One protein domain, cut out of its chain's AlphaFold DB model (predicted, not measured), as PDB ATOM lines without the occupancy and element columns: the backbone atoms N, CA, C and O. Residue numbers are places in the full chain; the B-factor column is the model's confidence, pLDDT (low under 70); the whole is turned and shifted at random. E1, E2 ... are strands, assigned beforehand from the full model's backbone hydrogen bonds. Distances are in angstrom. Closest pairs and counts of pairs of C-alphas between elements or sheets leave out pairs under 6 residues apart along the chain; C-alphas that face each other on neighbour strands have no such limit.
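Overview. This is residues 96 to 176 of the 176 residues of an uncharacterized protein of Acyrthosiphon pisum (UniProt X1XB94). The chain is wound in stacked turns, a flat solenoid: E2, E3, E4 and E5 each fold back on themselves into one turn, with E1 and E6 as shorter pieces at the two ends of the stack. The printed part has 81 residues, no named helix and six strands, all parallel, stacked in chain order E1 E2 E3 E4 E5 E6; the class is all strand. It is compact, with a radius of gyration of the C-alphas of 10.9 A and spans of 31 by 30 by 15 A.

Arrangement. Begin at E1, residues 96 to 104, an edge strand that bends by 91 degrees at residue 99. Its parallel neighbour is E2, residues 107 to 120; look at N 97 and O 112, 2.8 A apart. E2 bends by 172 degrees at residue 114. Next comes E3, residues 123 to 136, parallel to E2, with N 110 and O 125 at 2.8 A. E4, residues 139 to 152, is parallel to E3, with N 132 and O 147 at 2.8 A. E5, residues 155 to 168, is parallel to E4, with N 142 and O 157 at 2.8 A. E3, E4 and E5 each bend by 171 degrees, at residues 130, 146 and 162. The other edge strand, E6, residues 171 to 175, is parallel to E5, with N 175 and O 158 at 2.8 A. E1 and E6 are apart.

Along the chain. Find C-alpha 96 at (206.784, 164.017, 157.379); E1 runs 19.9 A from there. From C-alpha 107 at (223.656, 168.053, 159.937), E2 comes back to C-alpha 120, 6.4 A away. E3 and E4 also measure 6.4 A, E5 6.8 A. E6 runs 12.6 A to C-alpha 175 at (211.250, 185.727, 167.004).

Size, cuts and confidence. The C-alphas of Lys 96 and Glu 170, the two farthest apart, are 31.0 A apart. The sheet is twisted, its C-alphas up to 8.0 A off the best plane. The five links are tight, and the printed part has no cut. Mean pLDDT of the printed part is 93.9; residue 176, the chain's last, is under 70.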
ATOM      1  N   LYS A  96     208.104 164.451 157.899       95.50
ATOM      2  CA  LYS A  96     206.784 164.017 157.379       95.50
ATOM      3  C   LYS A  96     206.613 164.332 155.885       95.50
ATOM      4  O   LYS A  96     206.166 163.466 155.134       95.50
ATOM      5  N   ARG A  97     206.920 165.555 155.442       95.81
ATOM      6  CA  ARG A  97     206.819 165.986 154.036       95.81
ATOM      7  C   ARG A  97     207.994 166.892 153.657       95.81
ATOM      8  O   ARG A  97     208.173 167.941 154.280       95.81
ATOM      9  N   SER A  98     208.739 166.525 152.619       95.25
ATOM     10  CA  SER A  98     209.802 167.346 152.025       95.25
ATOM     11  C   SER A  98     209.756 167.311 150.492       95.25
ATOM     12  O   SER A  98     209.512 166.270 149.881       95.25
ATOM     13  N   ILE A  99     209.987 168.456 149.843       97.25
ATOM     14  CA  ILE A  99     210.142 168.503 148.378       97.25
ATOM     15  C   ILE A  99     211.621 168.426 148.000       97.25
ATOM     16  O   ILE A  99     212.005 167.539 147.242       97.25
ATOM     17  N   ARG A 100     212.447 169.335 148.525       97.94
ATOM     18  CA  ARG A 100     213.892 169.388 148.291       97.94
ATOM     19  C   ARG A 100     214.608 169.546 149.630       97.94
ATOM     20  O   ARG A 100     214.402 170.550 150.312       97.94
ATOM     21  N   LEU A 101     215.417 168.558 149.981       97.69
ATOM     22  CA  LEU A 101     216.294 168.564 151.146       97.69
ATOM     23  C   LEU A 101     217.708 168.201 150.684       97.69
ATOM     24  O   LEU A 101     217.874 167.212 149.968       97.69
ATOM     25  N   LYS A 102     218.672 169.047 151.040       98.44
ATOM     26  CA  LYS A 102     220.108 168.793 150.954       98.44
ATOM     27  C   LYS A 102     220.705 169.013 152.343       98.44
ATOM     28  O   LYS A 102     220.413 170.059 152.918       98.44
ATOM     29  N   LEU A 103     221.445 168.038 152.836       97.88
ATOM     30  CA  LEU A 103     222.195 168.042 154.089       97.88
ATOM     31  C   LEU A 103     223.605 167.551 153.752       97.88
ATOM     32  O   LEU A 103     223.705 166.650 152.912       97.88
ATOM     33  N   SER A 104     224.628 168.133 154.359       96.88
ATOM     34  CA  SER A 104     226.029 167.750 154.158       96.88
ATOM     35  C   SER A 104     226.853 168.077 155.396       96.88
ATOM     36  O   SER A 104     226.698 169.200 155.868       96.88
ATOM     37  N   SER A 105     227.709 167.158 155.847       95.81
ATOM     38  CA  SER A 105     228.686 167.354 156.934       95.81
ATOM     39  C   SER A 105     228.026 167.724 158.261       95.81
ATOM     40  O   SER A 105     227.724 168.895 158.500       95.81
ATOM     41  N   GLU A 106     227.719 166.713 159.075       96.50
ATOM     42  CA  GLU A 106     227.264 166.890 160.463       96.50
ATOM     43  C   GLU A 106     225.989 167.729 160.584       96.50
ATOM     44  O   GLU A 106     225.912 168.796 161.195       96.50
ATOM     45  N   THR A 107     224.910 167.278 159.939       97.62
ATOM     46  CA  THR A 107     223.656 168.053 159.937       97.62
ATOM     47  C   THR A 107     222.418 167.260 160.296       97.62
ATOM     48  O   THR A 107     222.193 166.116 159.892       97.62
ATOM     49  N   ASN A 108     221.524 167.937 161.015       97.31
ATOM     50  CA  ASN A 108     220.359 167.333 161.636       97.31
ATOM     51  C   ASN A 108     219.066 168.084 161.289       97.31
ATOM     52  O   ASN A 108     218.805 169.202 161.736       97.31
ATOM     53  N   ALA A 109     218.159 167.448 160.538       96.94
ATOM     54  CA  ALA A 109     216.889 168.057 160.129       96.94
ATOM     55  C   ALA A 109     215.650 167.313 160.642       96.94
ATOM     56  O   ALA A 109     215.235 166.281 160.103       96.94
ATOM     57  N   LYS A 110     214.918 167.926 161.577       97.94
ATOM     58  CA  LYS A 110     213.644 167.413 162.111       97.94
ATOM     59  C   LYS A 110     212.477 168.316 161.685       97.94
ATOM     60  O   LYS A 110     212.470 169.521 161.935       97.94
ATOM     61  N   GLY A 111     211.438 167.779 161.030       94.44
ATOM     62  CA  GLY A 111     210.272 168.623 160.722       94.44
ATOM     63  C   GLY A 111     209.058 168.022 160.012       94.44
ATOM     64  O   GLY A 111     209.076 166.912 159.481       94.44
ATOM     65  N   LYS A 112     207.948 168.774 159.986       95.88
ATOM     66  CA  LYS A 112     206.673 168.290 159.408       95.88
ATOM     67  C   LYS A 112     206.522 168.618 157.918       95.88
ATOM     68  O   LYS A 112     206.191 167.718 157.147       95.88
ATOM     69  N   ARG A 113     206.722 169.868 157.496       96.12
ATOM     70  CA  ARG A 113     206.555 170.299 156.094       96.12
ATOM     71  C   ARG A 113     207.700 171.226 155.674       96.12
ATOM     72  O   ARG A 113     207.834 172.302 156.248       96.12
ATOM     73  N   SER A 114     208.488 170.836 154.669       94.69
ATOM     74  CA  SER A 114     209.442 171.727 153.984       94.69
ATOM     75  C   SER A 114     209.304 171.693 152.467       94.69
ATOM     76  O   SER A 114     209.147 170.625 151.870       94.69
ATOM     77  N   ARG A 115     209.436 172.856 151.815       96.75
ATOM     78  CA  ARG A 115     209.635 172.910 150.354       96.75
ATOM     79  C   ARG A 115     211.118 172.841 149.991       96.75
ATOM     80  O   ARG A 115     211.500 171.934 149.257       96.75
ATOM     81  N   ARG A 116     211.948 173.758 150.490       97.81
ATOM     82  CA  ARG A 116     213.395 173.809 150.222       97.81
ATOM     83  C   ARG A 116     214.159 173.969 151.534       97.81
ATOM     84  O   ARG A 116     213.930 174.936 152.256       97.81
ATOM     85  N   LEU A 117     215.031 173.015 151.829       97.38
ATOM     86  CA  LEU A 117     215.928 173.026 152.980       97.38
ATOM     87  C   LEU A 117     217.338 172.659 152.504       97.38
ATOM     88  O   LEU A 117     217.493 171.653 151.806       97.38
ATOM     89  N   LYS A 118     218.308 173.505 152.837       98.38
ATOM     90  CA  LYS A 118     219.744 173.272 152.691       98.38
ATOM     91  C   LYS A 118     220.390 173.518 154.056       98.38
ATOM     92  O   LYS A 118     220.144 174.589 154.604       98.38
ATOM     93  N   LEU A 119     221.113 172.537 154.570       97.75
ATOM     94  CA  LEU A 119     221.947 172.621 155.770       97.75
ATOM     95  C   LEU A 119     223.350 172.143 155.365       97.75
ATOM     96  O   LEU A 119     223.424 171.241 154.521       97.75
ATOM     97  N   SER A 120     224.397 172.739 155.915       96.62
ATOM     98  CA  SER A 120     225.792 172.350 155.683       96.62
ATOM     99  C   SER A 120     226.645 172.676 156.904       96.62
ATOM    100  O   SER A 120     226.409 173.746 157.458       96.62
ATOM    101  N   SER A 121     227.609 171.820 157.246       95.44
ATOM    102  CA  SER A 121     228.651 172.053 158.266       95.44
ATOM    103  C   SER A 121     228.069 172.382 159.640       95.44
ATOM    104  O   SER A 121     227.786 173.546 159.920       95.44
ATOM    105  N   GLU A 122     227.804 171.351 160.441       95.88
ATOM    106  CA  GLU A 122     227.406 171.496 161.852       95.88
ATOM    107  C   GLU A 122     226.127 172.319 162.032       95.88
ATOM    108  O   GLU A 122     226.063 173.384 162.644       95.88
ATOM    109  N   THR A 123     225.036 171.858 161.423       96.88
ATOM    110  CA  THR A 123     223.777 172.621 161.448       96.88
ATOM    111  C   THR A 123     222.570 171.800 161.837       96.88
ATOM    112  O   THR A 123     222.325 170.690 161.347       96.88
ATOM    113  N   SER A 124     221.709 172.396 162.664       96.44
ATOM    114  CA  SER A 124     220.481 171.757 163.125       96.44
ATOM    115  C   SER A 124     219.225 172.581 162.822       96.44
ATOM    116  O   SER A 124     219.161 173.805 162.937       96.44
ATOM    117  N   ALA A 125     218.152 171.902 162.406       96.44
ATOM    118  CA  ALA A 125     216.871 172.550 162.134       96.44
ATOM    119  C   ALA A 125     215.671 171.744 162.640       96.44
ATOM    120  O   ALA A 125     215.347 170.673 162.108       96.44
ATOM    121  N   LYS A 126     214.901 172.319 163.574       97.44
ATOM    122  CA  LYS A 126     213.656 171.743 164.123       97.44
ATOM    123  C   LYS A 126     212.446 172.606 163.765       97.44
ATOM    124  O   LYS A 126     212.252 173.676 164.331       97.44
ATOM    125  N   ARG A 127     211.601 172.163 162.812       93.44
ATOM    126  CA  ARG A 127     210.535 173.033 162.246       93.44
ATOM    127  C   ARG A 127     209.188 172.373 161.953       93.44
ATOM    128  O   ARG A 127     209.124 171.256 161.430       93.44
ATOM    129  N   LYS A 128     208.069 173.089 162.168       95.31
ATOM    130  CA  LYS A 128     206.732 172.606 161.734       95.31
ATOM    131  C   LYS A 128     206.480 172.904 160.246       95.31
ATOM    132  O   LYS A 128     206.147 171.976 159.502       95.31
ATOM    133  N   ARG A 129     206.649 174.148 159.788       95.81
ATOM    134  CA  ARG A 129     206.476 174.555 158.378       95.81
ATOM    135  C   ARG A 129     207.618 175.470 157.922       95.81
ATOM    136  O   ARG A 129     207.867 176.487 158.556       95.81
ATOM    137  N   SER A 130     208.251 175.139 156.797       95.44
ATOM    138  CA  SER A 130     209.223 176.012 156.131       95.44
ATOM    139  C   SER A 130     209.069 176.024 154.608       95.44
ATOM    140  O   SER A 130     208.878 174.976 153.976       95.44
ATOM    141  N   ARG A 131     209.161 177.203 153.981       96.69
ATOM    142  CA  ARG A 131     209.245 177.307 152.510       96.69
ATOM    143  C   ARG A 131     210.698 177.254 152.031       96.69
ATOM    144  O   ARG A 131     211.015 176.360 151.244       96.69
ATOM    145  N   ARG A 132     211.563 178.160 152.494       97.44
ATOM    146  CA  ARG A 132     212.992 178.228 152.147       97.44
ATOM    147  C   ARG A 132     213.831 178.381 153.420       97.44
ATOM    148  O   ARG A 132     213.590 179.290 154.208       97.44
ATOM    149  N   LEU A 133     214.782 177.473 153.613       96.50
ATOM    150  CA  LEU A 133     215.764 177.513 154.695       96.50
ATOM    151  C   LEU A 133     217.152 177.225 154.131       96.50
ATOM    152  O   LEU A 133     217.298 176.227 153.412       96.50
ATOM    153  N   LYS A 134     218.115 178.078 154.466       97.94
ATOM    154  CA  LYS A 134     219.547 177.845 154.287       97.94
ATOM    155  C   LYS A 134     220.228 178.105 155.635       97.94
ATOM    156  O   LYS A 134     220.009 179.172 156.188       97.94
ATOM    157  N   LEU A 135     220.953 177.121 156.138       96.81
ATOM    158  CA  LEU A 135     221.799 177.190 157.330       96.81
ATOM    159  C   LEU A 135     223.193 176.725 156.903       96.81
ATOM    160  O   LEU A 135     223.264 175.824 156.057       96.81
ATOM    161  N   SER A 136     224.243 177.334 157.433       95.81
ATOM    162  CA  SER A 136     225.634 176.963 157.152       95.81
ATOM    163  C   SER A 136     226.543 177.347 158.311       95.81
ATOM    164  O   SER A 136     226.372 178.466 158.783       95.81
ATOM    165  N   SER A 137     227.498 176.487 158.670       94.69
ATOM    166  CA  SER A 137     228.567 176.758 159.649       94.69
ATOM    167  C   SER A 137     228.017 177.062 161.040       94.69
ATOM    168  O   SER A 137     227.721 178.217 161.341       94.69
ATOM    169  N   GLU A 138     227.796 176.012 161.834       95.00
ATOM    170  CA  GLU A 138     227.464 176.128 163.264       95.00
ATOM    171  C   GLU A 138     226.185 176.932 163.521       95.00
ATOM    172  O   GLU A 138     226.148 177.975 164.169       95.00
ATOM    173  N   THR A 139     225.066 176.483 162.953       95.88
ATOM    174  CA  THR A 139     223.796 177.218 163.092       95.88
ATOM    175  C   THR A 139     222.636 176.340 163.508       95.88
ATOM    176  O   THR A 139     222.412 175.238 162.985       95.88
ATOM    177  N   ASN A 140     221.802 176.880 164.397       95.12
ATOM    178  CA  ASN A 140     220.607 176.209 164.889       95.12
ATOM    179  C   ASN A 140     219.342 177.022 164.615       95.12
ATOM    180  O   ASN A 140     219.209 178.186 164.985       95.12
ATOM    181  N   ALA A 141     218.332 176.382 164.015       94.50
ATOM    182  CA  ALA A 141     217.031 177.011 163.778       94.50
ATOM    183  C   ALA A 141     215.858 176.209 164.352       94.50
ATOM    184  O   ALA A 141     215.533 175.100 163.891       94.50
ATOM    185  N   LYS A 142     215.105 176.821 165.268       96.06
ATOM    186  CA  LYS A 142     213.913 176.239 165.900       96.06
ATOM    187  C   LYS A 142     212.676 177.109 165.670       96.06
ATOM    188  O   LYS A 142     212.295 177.894 166.527       96.06
ATOM    189  N   ASP A 143     211.968 176.860 164.560       90.62
ATOM    190  CA  ASP A 143     210.781 177.650 164.188       90.62
ATOM    191  C   ASP A 143     209.493 176.847 163.988       90.62
ATOM    192  O   ASP A 143     209.462 175.810 163.307       90.62
ATOM    193  N   LYS A 144     208.353 177.386 164.441       93.06
ATOM    194  CA  LYS A 144     207.043 176.822 164.057       93.06
ATOM    195  C   LYS A 144     206.748 177.095 162.575       93.06
ATOM    196  O   LYS A 144     206.417 176.152 161.843       93.06
ATOM    197  N   ARG A 145     206.854 178.338 162.104       93.69
ATOM    198  CA  ARG A 145     206.540 178.728 160.720       93.69
ATOM    199  C   ARG A 145     207.592 179.674 160.166       93.69
ATOM    200  O   ARG A 145     207.967 180.633 160.813       93.69
ATOM    201  N   SER A 146     207.998 179.418 158.930       92.94
ATOM    202  CA  SER A 146     208.967 180.260 158.240       92.94
ATOM    203  C   SER A 146     208.773 180.293 156.734       92.94
ATOM    204  O   SER A 146     208.467 179.272 156.097       92.94
ATOM    205  N   ILE A 147     208.991 181.461 156.143       95.25
ATOM    206  CA  ILE A 147     208.963 181.623 154.690       95.25
ATOM    207  C   ILE A 147     210.388 181.606 154.137       95.25
ATOM    208  O   ILE A 147     210.693 180.739 153.311       95.25
ATOM    209  N   ARG A 148     211.257 182.504 154.605       96.06
ATOM    210  CA  ARG A 148     212.657 182.624 154.188       96.06
ATOM    211  C   ARG A 148     213.526 182.863 155.422       96.06
ATOM    212  O   ARG A 148     213.445 183.921 156.024       96.06
ATOM    213  N   LEU A 149     214.329 181.867 155.780       94.81
ATOM    214  CA  LEU A 149     215.335 181.981 156.834       94.81
ATOM    215  C   LEU A 149     216.705 181.644 156.236       94.81
ATOM    216  O   LEU A 149     216.830 180.600 155.577       94.81
ATOM    217  N   LYS A 150     217.678 182.530 156.433       96.81
ATOM    218  CA  LYS A 150     219.091 182.322 156.111       96.81
ATOM    219  C   LYS A 150     219.897 182.629 157.372       96.81
ATOM    220  O   LYS A 150     219.790 183.742 157.861       96.81
ATOM    221  N   LEU A 151     220.627 181.652 157.880       95.12
ATOM    222  CA  LEU A 151     221.558 181.823 158.993       95.12
ATOM    223  C   LEU A 151     222.931 181.341 158.524       95.12
ATOM    224  O   LEU A 151     222.985 180.411 157.705       95.12
ATOM    225  N   SER A 152     223.993 181.979 158.991       94.94
ATOM    226  CA  SER A 152     225.375 181.613 158.679       94.94
ATOM    227  C   SER A 152     226.307 182.021 159.808       94.94
ATOM    228  O   SER A 152     226.124 183.133 160.295       94.94
ATOM    229  N   SER A 153     227.293 181.176 160.119       93.69
ATOM    230  CA  SER A 153     228.382 181.438 161.075       93.69
ATOM    231  C   SER A 153     227.868 181.676 162.491       93.69
ATOM    232  O   SER A 153     227.512 182.802 162.821       93.69
ATOM    233  N   GLU A 154     227.760 180.614 163.288       93.62
ATOM    234  CA  GLU A 154     227.512 180.713 164.739       93.62
ATOM    235  C   GLU A 154     226.225 181.469 165.091       93.62
ATOM    236  O   GLU A 154     226.166 182.414 165.873       93.62
ATOM    237  N   THR A 155     225.122 181.069 164.460       93.94
ATOM    238  CA  THR A 155     223.842 181.769 164.621       93.94
ATOM    239  C   THR A 155     222.737 180.853 165.104       93.94
ATOM    240  O   THR A 155     222.465 179.782 164.544       93.94
ATOM    241  N   ASN A 156     221.999 181.323 166.109       93.25
ATOM    242  CA  ASN A 156     220.836 180.633 166.640       93.25
ATOM    243  C   ASN A 156     219.575 181.473 166.440       93.25
ATOM    244  O   ASN A 156     219.477 182.617 166.874       93.25
ATOM    245  N   ALA A 157     218.549 180.881 165.826       92.75
ATOM    246  CA  ALA A 157     217.239 181.516 165.694       92.75
ATOM    247  C   ALA A 157     216.116 180.635 166.242       92.75
ATOM    248  O   ALA A 157     215.957 179.466 165.860       92.75
ATOM    249  N   LYS A 158     215.268 181.214 167.093       94.44
ATOM    250  CA  LYS A 158     214.100 180.540 167.673       94.44
ATOM    251  C   LYS A 158     212.877 181.447 167.618       94.44
ATOM    252  O   LYS A 158     212.858 182.475 168.276       94.44
ATOM    253  N   GLY A 159     211.814 181.040 166.924       90.75
ATOM    254  CA  GLY A 159     210.555 181.792 166.961       90.75
ATOM    255  C   GLY A 159     209.300 181.042 166.519       90.75
ATOM    256  O   GLY A 159     209.338 179.894 166.048       90.75
ATOM    257  N   LYS A 160     208.117 181.651 166.672       91.50
ATOM    258  CA  LYS A 160     206.876 181.040 166.158       91.50
ATOM    259  C   LYS A 160     206.708 181.358 164.672       91.50
ATOM    260  O   LYS A 160     206.291 180.460 163.921       91.50
ATOM    261  N   ARG A 161     207.020 182.572 164.220       89.88
ATOM    262  CA  ARG A 161     206.832 183.034 162.838       89.88
ATOM    263  C   ARG A 161     208.007 183.889 162.360       89.88
ATOM    264  O   ARG A 161     208.300 184.932 162.909       89.88
ATOM    265  N   SER A 162     208.595 183.493 161.232       87.75
ATOM    266  CA  SER A 162     209.573 184.301 160.496       87.75
ATOM    267  C   SER A 162     209.163 184.447 159.023       87.75
ATOM    268  O   SER A 162     209.026 183.459 158.289       87.75
ATOM    269  N   ARG A 163     208.928 185.676 158.535       90.00
ATOM    270  CA  ARG A 163     208.703 185.900 157.088       90.00
ATOM    271  C   ARG A 163     210.039 185.933 156.352       90.00
ATOM    272  O   ARG A 163     210.289 185.066 155.509       90.00
ATOM    273  N   ARG A 164     210.893 186.897 156.682       93.12
ATOM    274  CA  ARG A 164     212.256 187.031 156.164       93.12
ATOM    275  C   ARG A 164     213.161 187.302 157.355       93.12
ATOM    276  O   ARG A 164     212.961 188.290 158.035       93.12
ATOM    277  N   LEU A 165     214.089 186.393 157.617       91.94
ATOM    278  CA  LEU A 165     215.128 186.572 158.621       91.94
ATOM    279  C   LEU A 165     216.450 186.155 157.982       91.94
ATOM    280  O   LEU A 165     216.538 185.079 157.369       91.94
ATOM    281  N   LYS A 166     217.430 187.046 158.064       94.69
ATOM    282  CA  LYS A 166     218.806 186.828 157.643       94.69
ATOM    283  C   LYS A 166     219.671 187.234 158.826       94.69
ATOM    284  O   LYS A 166     219.574 188.378 159.241       94.69
ATOM    285  N   LEU A 167     220.438 186.293 159.350       92.00
ATOM    286  CA  LEU A 167     221.461 186.555 160.353       92.00
ATOM    287  C   LEU A 167     222.781 186.025 159.811       92.00
ATOM    288  O   LEU A 167     222.795 185.058 159.037       92.00
ATOM    289  N   SER A 168     223.846 186.693 160.192       91.38
ATOM    290  CA  SER A 168     225.228 186.372 159.875       91.38
ATOM    291  C   SER A 168     226.043 186.721 161.102       91.38
ATOM    292  O   SER A 168     225.732 187.769 161.669       91.38
ATOM    293  N   SER A 169     227.024 185.868 161.425       87.50
ATOM    294  CA  SER A 169     227.980 185.998 162.538       87.50
ATOM    295  C   SER A 169     227.314 186.054 163.914       87.50
ATOM    296  O   SER A 169     226.368 186.813 164.100       87.50
ATOM    297  N   GLU A 170     227.764 185.209 164.840       85.69
ATOM    298  CA  GLU A 170     227.542 185.277 166.295       85.69
ATOM    299  C   GLU A 170     226.270 186.017 166.736       85.69
ATOM    300  O   GLU A 170     226.287 187.063 167.382       85.69
ATOM    301  N   THR A 171     225.106 185.501 166.339       88.38
ATOM    302  CA  THR A 171     223.827 186.165 166.623       88.38
ATOM    303  C   THR A 171     222.788 185.199 167.150       88.38
ATOM    304  O   THR A 171     222.492 184.145 166.579       88.38
ATOM    305  N   ASN A 172     222.149 185.629 168.235       89.00
ATOM    306  CA  ASN A 172     221.038 184.940 168.863       89.00
ATOM    307  C   ASN A 172     219.752 185.744 168.646       89.00
ATOM    308  O   ASN A 172     219.534 186.775 169.272       89.00
ATOM    309  N   ALA A 173     218.855 185.253 167.788       86.50
ATOM    310  CA  ALA A 173     217.566 185.895 167.545       86.50
ATOM    311  C   ALA A 173     216.400 185.099 168.131       86.50
ATOM    312  O   ALA A 173     216.186 183.914 167.829       86.50
ATOM    313  N   LYS A 174     215.558 185.792 168.901       85.44
ATOM    314  CA  LYS A 174     214.254 185.294 169.340       85.44
ATOM    315  C   LYS A 174     213.163 185.999 168.534       85.44
ATOM    316  O   LYS A 174     213.047 187.214 168.554       85.44
ATOM    317  N   GLY A 175     212.383 185.227 167.783       72.06
ATOM    318  CA  GLY A 175     211.250 185.727 167.004       72.06
ATOM    319  C   GLY A 175     209.913 185.420 167.676       72.06
ATOM    320  O   GLY A 175     209.764 184.374 168.314       72.06
ATOM    321  N   SER A 176     208.926 186.292 167.460       60.66
ATOM    322  CA  SER A 176     207.533 186.119 167.910       60.66
ATOM    323  C   SER A 176     206.898 184.814 167.427       60.66
ATOM    324  O   SER A 176     207.092 184.397 166.254       60.66
TER     325      SER A 176